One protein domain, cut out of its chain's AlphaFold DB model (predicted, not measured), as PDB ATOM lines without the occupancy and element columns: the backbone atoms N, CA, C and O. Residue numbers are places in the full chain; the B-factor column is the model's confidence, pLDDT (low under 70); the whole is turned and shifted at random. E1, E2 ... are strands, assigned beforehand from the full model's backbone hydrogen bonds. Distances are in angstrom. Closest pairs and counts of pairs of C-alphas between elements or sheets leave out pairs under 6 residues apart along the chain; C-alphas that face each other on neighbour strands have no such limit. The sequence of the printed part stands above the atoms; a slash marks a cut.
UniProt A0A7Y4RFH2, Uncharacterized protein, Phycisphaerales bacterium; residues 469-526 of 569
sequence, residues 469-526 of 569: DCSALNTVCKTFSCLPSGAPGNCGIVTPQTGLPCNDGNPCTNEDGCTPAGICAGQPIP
ATOM      1  N   ASP A 469     197.570 272.505 189.934       87.50
ATOM      2  CA  ASP A 469     198.068 271.131 189.934       87.50
ATOM      3  C   ASP A 469     198.318 270.640 188.500       87.50
ATOM      4  O   ASP A 469     197.392 270.418 187.720       87.50
ATOM      5  N   CYS A 470     199.592 270.450 188.161       88.56
ATOM      6  CA  CYS A 470     200.029 269.946 186.859       88.56
ATOM      7  C   CYS A 470     200.247 268.427 186.835       88.56
ATOM      8  O   CYS A 470     200.642 267.878 185.803       88.56
ATOM      9  N   SER A 471     200.003 267.734 187.951       86.75
ATOM     10  CA  SER A 471     200.333 266.317 188.102       86.75
ATOM     11  C   SER A 471     199.575 265.411 187.135       86.75
ATOM     12  O   SER A 471     200.108 264.385 186.719       86.75
ATOM     13  N   ALA A 472     198.381 265.819 186.699       86.56
ATOM     14  CA  ALA A 472     197.588 265.097 185.708       86.56
ATOM     15  C   ALA A 472     198.278 264.971 184.336       86.56
ATOM     16  O   ALA A 472     197.937 264.080 183.562       86.56
ATOM     17  N   LEU A 473     199.245 265.844 184.025       85.81
ATOM     18  CA  LEU A 473     200.040 265.782 182.793       85.81
ATOM     19  C   LEU A 473     201.302 264.922 182.948       85.81
ATOM     20  O   LEU A 473     201.988 264.650 181.961       85.81
ATOM     21  N   ASN A 474     201.628 264.497 184.172       87.44
ATOM     22  CA  ASN A 474     202.793 263.662 184.418       87.44
ATOM     23  C   ASN A 474     202.647 262.312 183.711       87.44
ATOM     24  O   ASN A 474     201.590 261.687 183.684       87.44
ATOM     25  N   THR A 475     203.763 261.830 183.188       84.56
ATOM     26  CA  THR A 475     203.927 260.475 182.660       84.56
ATOM     27  C   THR A 475     205.094 259.815 183.386       84.56
ATOM     28  O   THR A 475     205.848 260.489 184.087       84.56
ATOM     29  N   VAL A 476     205.305 258.516 183.170       86.12
ATOM     30  CA  VAL A 476     206.449 257.790 183.757       86.12
ATOM     31  C   VAL A 476     207.790 258.485 183.456       86.12
ATOM     32  O   VAL A 476     208.679 258.482 184.298       86.12
ATOM     33  N   CYS A 477     207.919 259.145 182.298       86.81
ATOM     34  CA  CYS A 477     209.176 259.747 181.850       86.81
ATOM     35  C   CYS A 477     209.234 261.283 181.882       86.81
ATOM     36  O   CYS A 477     210.286 261.849 181.575       86.81
ATOM     37  N   LYS A 478     208.146 261.974 182.249       90.19
ATOM     38  CA  LYS A 478     208.075 263.448 182.309       90.19
ATOM     39  C   LYS A 478     207.182 263.908 183.447       90.19
ATOM     40  O   LYS A 478     206.064 263.421 183.572       90.19
ATOM     41  N   THR A 479     207.622 264.923 184.178       89.12
ATOM     42  CA  THR A 479     206.772 265.663 185.115       89.12
ATOM     43  C   THR A 479     206.568 267.098 184.644       89.12
ATOM     44  O   THR A 479     207.492 267.705 184.097       89.12
ATOM     45  N   PHE A 480     205.373 267.630 184.873       88.56
ATOM     46  CA  PHE A 480     204.981 268.994 184.554       88.56
ATOM     47  C   PHE A 480     204.837 269.803 185.840       88.56
ATOM     48  O   PHE A 480     204.229 269.348 186.808       88.56
ATOM     49  N   SER A 481     205.371 271.018 185.839       88.38
ATOM     50  CA  SER A 481     205.115 272.011 186.879       88.38
ATOM     51  C   SER A 481     204.651 273.332 186.273       88.38
ATOM     52  O   SER A 481     204.841 273.619 185.083       88.38
ATOM     53  N   CYS A 482     203.950 274.103 187.098       89.19
ATOM     54  CA  CYS A 482     203.330 275.343 186.670       89.19
ATOM     55  C   CYS A 482     204.378 276.431 186.389       89.19
ATOM     56  O   CYS A 482     205.401 276.522 187.072       89.19
ATOM     57  N   LEU A 483     204.116 277.248 185.365       87.06
ATOM     58  CA  LEU A 483     204.906 278.426 185.029       87.06
ATOM     59  C   LEU A 483     204.363 279.651 185.783       87.06
ATOM     60  O   LEU A 483     203.240 280.068 185.501       87.06
ATOM     61  N   PRO A 484     205.150 280.281 186.677       82.75
ATOM     62  CA  PRO A 484     204.688 281.435 187.456       82.75
ATOM     63  C   PRO A 484     204.421 282.683 186.598       82.75
ATOM     64  O   PRO A 484     203.729 283.597 187.036       82.75
ATOM     65  N   SER A 485     204.927 282.715 185.362       79.31
ATOM     66  CA  SER A 485     204.698 283.775 184.379       79.31
ATOM     67  C   SER A 485     203.886 283.260 183.185       79.31
ATOM     68  O   SER A 485     204.279 282.270 182.562       79.31
ATOM     69  N   GLY A 486     202.818 283.965 182.802       75.12
ATOM     70  CA  GLY A 486     202.019 283.657 181.611       75.12
ATOM     71  C   GLY A 486     200.514 283.694 181.870       75.12
ATOM     72  O   GLY A 486     200.057 284.348 182.802       75.12
ATOM     73  N   ALA A 487     199.737 283.009 181.025       76.19
ATOM     74  CA  ALA A 487     198.303 282.852 181.250       76.19
ATOM     75  C   ALA A 487     198.039 282.016 182.525       76.19
ATOM     76  O   ALA A 487     198.789 281.064 182.768       76.19
ATOM     77  N   PRO A 488     196.986 282.328 183.309       75.12
ATOM     78  CA  PRO A 488     196.637 281.570 184.511       75.12
ATOM     79  C   PRO A 488     196.498 280.073 184.219       75.12
ATOM     80  O   PRO A 488     195.869 279.696 183.228       75.12
ATOM     81  N   GLY A 489     197.071 279.216 185.069       75.06
ATOM     82  CA  GLY A 489     196.939 277.760 184.919       75.06
ATOM     83  C   GLY A 489     197.915 277.088 183.948       75.06
ATOM     84  O   GLY A 489     197.721 275.920 183.616       75.06
ATOM     85  N   ASN A 490     198.949 277.782 183.462       83.38
ATOM     86  CA  ASN A 490     199.834 277.229 182.436       83.38
ATOM     87  C   ASN A 490     200.873 276.227 182.992       83.38
ATOM     88  O   ASN A 490     201.881 276.608 183.591       83.38
ATOM     89  N   CYS A 491     200.668 274.934 182.731       85.75
ATOM     90  CA  CYS A 491     201.618 273.859 183.035       85.75
ATOM     91  C   CYS A 491     202.641 273.688 181.905       85.75
ATOM     92  O   CYS A 491     202.359 273.022 180.909       85.75
ATOM     93  N   GLY A 492     203.833 274.277 182.046       82.62
ATOM     94  CA  GLY A 492     204.814 274.311 180.953       82.62
ATOM     95  C   GLY A 492     206.271 274.033 181.322       82.62
ATOM     96  O   GLY A 492     207.094 273.916 180.417       82.62
ATOM     97  N   ILE A 493     206.615 273.879 182.604       77.69
ATOM     98  CA  ILE A 493     207.948 273.392 182.986       77.69
ATOM     99  C   ILE A 493     207.941 271.871 182.847       77.69
ATOM    100  O   ILE A 493     207.200 271.193 183.552       77.69
ATOM    101  N   VAL A 494     208.768 271.330 181.954       83.88
ATOM    102  CA  VAL A 494     208.873 269.883 181.715       83.88
ATOM    103  C   VAL A 494     210.195 269.378 182.276       83.88
ATOM    104  O   VAL A 494     211.257 269.794 181.821       83.88
ATOM    105  N   THR A 495     210.138 268.453 183.234       86.25
ATOM    106  CA  THR A 495     211.329 267.797 183.798       86.25
ATOM    107  C   THR A 495     211.370 266.327 183.361       86.25
ATOM    108  O   THR A 495     210.471 265.563 183.728       86.25
ATOM    109  N   PRO A 496     212.368 265.906 182.562       85.25
ATOM    110  CA  PRO A 496     212.559 264.505 182.191       85.25
ATOM    111  C   PRO A 496     212.959 263.646 183.398       85.25
ATOM    112  O   PRO A 496     213.819 264.039 184.180       85.25
ATOM    113  N   GLN A 497     212.384 262.450 183.519       86.50
ATOM    114  CA  GLN A 497     212.694 261.495 184.592       86.50
ATOM    115  C   GLN A 497     213.660 260.408 184.102       86.50
ATOM    116  O   GLN A 497     213.296 259.243 183.968       86.50
ATOM    117  N   THR A 498     214.882 260.801 183.741       86.31
ATOM    118  CA  THR A 498     215.839 259.916 183.058       86.31
ATOM    119  C   THR A 498     216.241 258.702 183.901       86.31
ATOM    120  O   THR A 498     216.594 258.838 185.068       86.31
ATOM    121  N   GLY A 499     216.233 257.518 183.285       80.06
ATOM    122  CA  GLY A 499     216.649 256.259 183.910       80.06
ATOM    123  C   GLY A 499     215.567 255.546 184.725       80.06
ATOM    124  O   GLY A 499     215.824 254.447 185.209       80.06
ATOM    125  N   LEU A 500     214.363 256.119 184.863       87.38
ATOM    126  CA  LEU A 500     213.237 255.381 185.439       87.38
ATOM    127  C   LEU A 500     212.786 254.253 184.498       87.38
ATOM    128  O   LEU A 500     212.754 254.465 183.282       87.38
ATOM    129  N   PRO A 501     212.420 253.077 185.042       85.38
ATOM    130  CA  PRO A 501     211.895 251.981 184.246       85.38
ATOM    131  C   PRO A 501     210.526 252.358 183.682       85.38
ATOM    132  O   PRO A 501     209.675 252.912 184.381       85.38
ATOM    133  N   CYS A 502     210.304 252.035 182.418       86.81
ATOM    134  CA  CYS A 502     209.040 252.270 181.733       86.81
ATOM    135  C   CYS A 502     208.741 251.097 180.783       86.81
ATOM    136  O   CYS A 502     209.452 250.102 180.810       86.81
ATOM    137  N   ASN A 503     207.653 251.156 180.012       86.12
ATOM    138  CA  ASN A 503     207.379 250.186 178.949       86.12
ATOM    139  C   ASN A 503     206.935 250.958 177.706       86.12
ATOM    140  O   ASN A 503     205.955 251.706 177.775       86.12
ATOM    141  N   ASP A 504     207.672 250.830 176.606       81.69
ATOM    142  CA  ASP A 504     207.399 251.574 175.367       81.69
ATOM    143  C   ASP A 504     206.363 250.877 174.462       81.69
ATOM    144  O   ASP A 504     206.020 251.373 173.386       81.69
ATOM    145  N   GLY A 505     205.816 249.747 174.921       83.06
ATOM    146  CA  GLY A 505     204.851 248.917 174.212       83.06
ATOM    147  C   GLY A 505     205.460 248.135 173.050       83.06
ATOM    148  O   GLY A 505     204.728 247.418 172.364       83.06
ATOM    149  N   ASN A 506     206.769 248.255 172.812       84.00
ATOM    150  CA  ASN A 506     207.463 247.559 171.750       84.00
ATOM    151  C   ASN A 506     208.022 246.230 172.286       84.00
ATOM    152  O   ASN A 506     208.927 246.206 173.111       84.00
ATOM    153  N   PRO A 507     207.536 245.074 171.806       79.81
ATOM    154  CA  PRO A 507     208.038 243.783 172.267       79.81
ATOM    155  C   PRO A 507     209.466 243.471 171.778       79.81
ATOM    156  O   PRO A 507     210.030 242.458 172.184       79.81
ATOM    157  N   CYS A 508     210.044 244.299 170.895       82.69
ATOM    158  CA  CYS A 508     211.400 244.138 170.364       82.69
ATOM    159  C   CYS A 508     212.465 245.011 171.038       82.69
ATOM    160  O   CYS A 508     213.588 245.117 170.532       82.69
ATOM    161  N   THR A 509     212.146 245.604 172.181       85.19
ATOM    162  CA  THR A 509     213.077 246.345 173.034       85.19
ATOM    163  C   THR A 509     213.212 245.662 174.399       85.19
ATOM    164  O   THR A 509     212.309 244.962 174.858       85.19
ATOM    165  N   ASN A 510     214.391 245.768 175.019       81.50
ATOM    166  CA  ASN A 510     214.629 245.360 176.404       81.50
ATOM    167  C   ASN A 510     215.262 246.501 177.216       81.50
ATOM    168  O   ASN A 510     215.803 247.451 176.656       81.50
ATOM    169  N   GLU A 511     215.188 246.400 178.549       85.50
ATOM    170  CA  GLU A 511     215.686 247.431 179.480       85.50
ATOM    171  C   GLU A 511     215.073 248.825 179.231       85.50
ATOM    172  O   GLU A 511     215.764 249.843 179.261       85.50
ATOM    173  N   ASP A 512     213.762 248.865 178.983       88.19
ATOM    174  CA  ASP A 512     213.003 250.090 178.733       88.19
ATOM    175  C   ASP A 512     213.204 251.129 179.842       88.19
ATOM    176  O   ASP A 512     212.848 250.931 181.012       88.19
ATOM    177  N   GLY A 513     213.766 252.268 179.445       87.75
ATOM    178  CA  GLY A 513     214.118 253.349 180.343       87.75
ATOM    179  C   GLY A 513     213.695 254.702 179.799       87.75
ATOM    180  O   GLY A 513     213.640 254.962 178.595       87.75
ATOM    181  N   CYS A 514     213.409 255.617 180.712       90.38
ATOM    182  CA  CYS A 514     213.131 256.992 180.353       90.38
ATOM    183  C   CYS A 514     214.403 257.692 179.859       90.38
ATOM    184  O   CYS A 514     215.411 257.782 180.563       90.38
ATOM    185  N   THR A 515     214.354 258.226 178.643       85.56
ATOM    186  CA  THR A 515     215.470 258.949 178.015       85.56
ATOM    187  C   THR A 515     215.613 260.386 178.553       85.56
ATOM    188  O   THR A 515     214.669 260.923 179.142       85.56
ATOM    189  N   PRO A 516     216.743 261.081 178.302       83.69
ATOM    190  CA  PRO A 516     216.876 262.522 178.569       83.69
ATOM    191  C   PRO A 516     215.837 263.402 177.856       83.69
ATOM    192  O   PRO A 516     215.547 264.504 178.309       83.69
ATOM    193  N   ALA A 517     215.227 262.913 176.769       81.38
ATOM    194  CA  ALA A 517     214.122 263.585 176.079       81.38
ATOM    195  C   ALA A 517     212.746 263.349 176.745       81.38
ATOM    196  O   ALA A 517     211.721 263.855 176.273       81.38
ATOM    197  N   GLY A 518     212.702 262.563 177.829       83.19
ATOM    198  CA  GLY A 518     211.487 262.179 178.548       83.19
ATOM    199  C   GLY A 518     210.585 261.218 177.767       83.19
ATOM    200  O   GLY A 518     209.373 261.205 177.959       83.19
ATOM    201  N   ILE A 519     211.153 260.454 176.838       85.81
ATOM    202  CA  ILE A 519     210.451 259.420 176.067       85.81
ATOM    203  C   ILE A 519     210.835 258.062 176.652       85.81
ATOM    204  O   ILE A 519     212.007 257.871 176.987       85.81
ATOM    205  N   CYS A 520     209.874 257.146 176.772       87.31
ATOM    206  CA  CYS A 520     210.162 255.759 177.117       87.31
ATOM    207  C   CYS A 520     210.745 255.034 175.901       87.31
ATOM    208  O   CYS A 520     210.111 255.046 174.846       87.31
ATOM    209  N   ALA A 521     211.938 254.459 176.034       87.00
ATOM    210  CA  ALA A 521     212.560 253.667 174.980       87.00
ATOM    211  C   ALA A 521     213.498 252.610 175.577       87.00
ATOM    212  O   ALA A 521     214.238 252.904 176.518       87.00
ATOM    213  N   GLY A 522     213.500 251.405 175.011       83.56
ATOM    214  CA  GLY A 522     214.474 250.364 175.353       83.56
ATOM    215  C   GLY A 522     215.612 250.211 174.348       83.56
ATOM    216  O   GLY A 522     215.657 250.847 173.291       83.56
ATOM    217  N   GLN A 523     216.566 249.348 174.689       83.06
ATOM    218  CA  GLN A 523     217.613 248.926 173.767       83.06
ATOM    219  C   GLN A 523     217.038 247.919 172.758       83.06
ATOM    220  O   GLN A 523     216.262 247.041 173.138       83.06
ATOM    221  N   PRO A 524     217.382 248.019 171.462       80.88
ATOM    222  CA  PRO A 524     216.857 247.109 170.451       80.88
ATOM    223  C   PRO A 524     217.396 245.690 170.661       80.88
ATOM    224  O   PRO A 524     218.608 245.487 170.744       80.88
ATOM    225  N   ILE A 525     216.505 244.695 170.673       81.88
ATOM    226  CA  ILE A 525     216.884 243.280 170.746       81.88
ATOM    227  C   ILE A 525     217.370 242.830 169.356       81.88
ATOM    228  O   ILE A 525     216.587 242.835 168.399       81.88
ATOM    229  N   PRO A 526     218.640 242.410 169.196       77.50
ATOM    230  CA  PRO A 526     219.172 242.014 167.896       77.50
ATOM    231  C   PRO A 526     218.399 240.834 167.292       77.50
ATOM    232  O   PRO A 526     218.299 239.770 167.898       77.50
TER     233      PRO A 526
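This is residues 469 to 526 of the 569 residues of an uncharacterized protein of Phycisphaerales bacterium (UniProt A0A7Y4RFH2). With little regular structure, two small hairpins, E1 with E2 and E3 with E4, follow each other end to end along a rod, with loops around them. The 58 printed residues hold four named strands, in chain order E1 E2 E3 E4, and no named helix; the class is all strand, with only 22 residues in named elements. Both two-stranded sheets are antiparallel. The whole is loose, with a radius of gyration of the C-alphas of 14.1 A and spans of 48 by 17 by 14 A.

Look first at the hairpin of E1, residues 478 to 482, and E2, residues 491 to 496: N 479 and O 495 are within hydrogen-bond range at 3.0 A. In the hairpin of E3, residues 509 to 514, and E4, residues 520 to 524, find N 510 and O 523 at 2.9 A. The closest C-alphas of E2 and E3, Pro 496 and Cys 514, are 7.8 A apart. E1 and E3 are only just apart, at 8.4 A.

Find C-alpha 478 at (208.075, 263.448, 182.309); E1 runs 13.5 A from there. E2 spans 14.4 A, E3 12.9 A and E4 12.8 A, to C-alpha 524 at (216.857, 247.109, 170.451).

The farthest C-alphas, Pro 488 and Pro 526, are 48.5 A apart. The printed part has no cut; E2 to E3 is a long link. No printed residue is under 70.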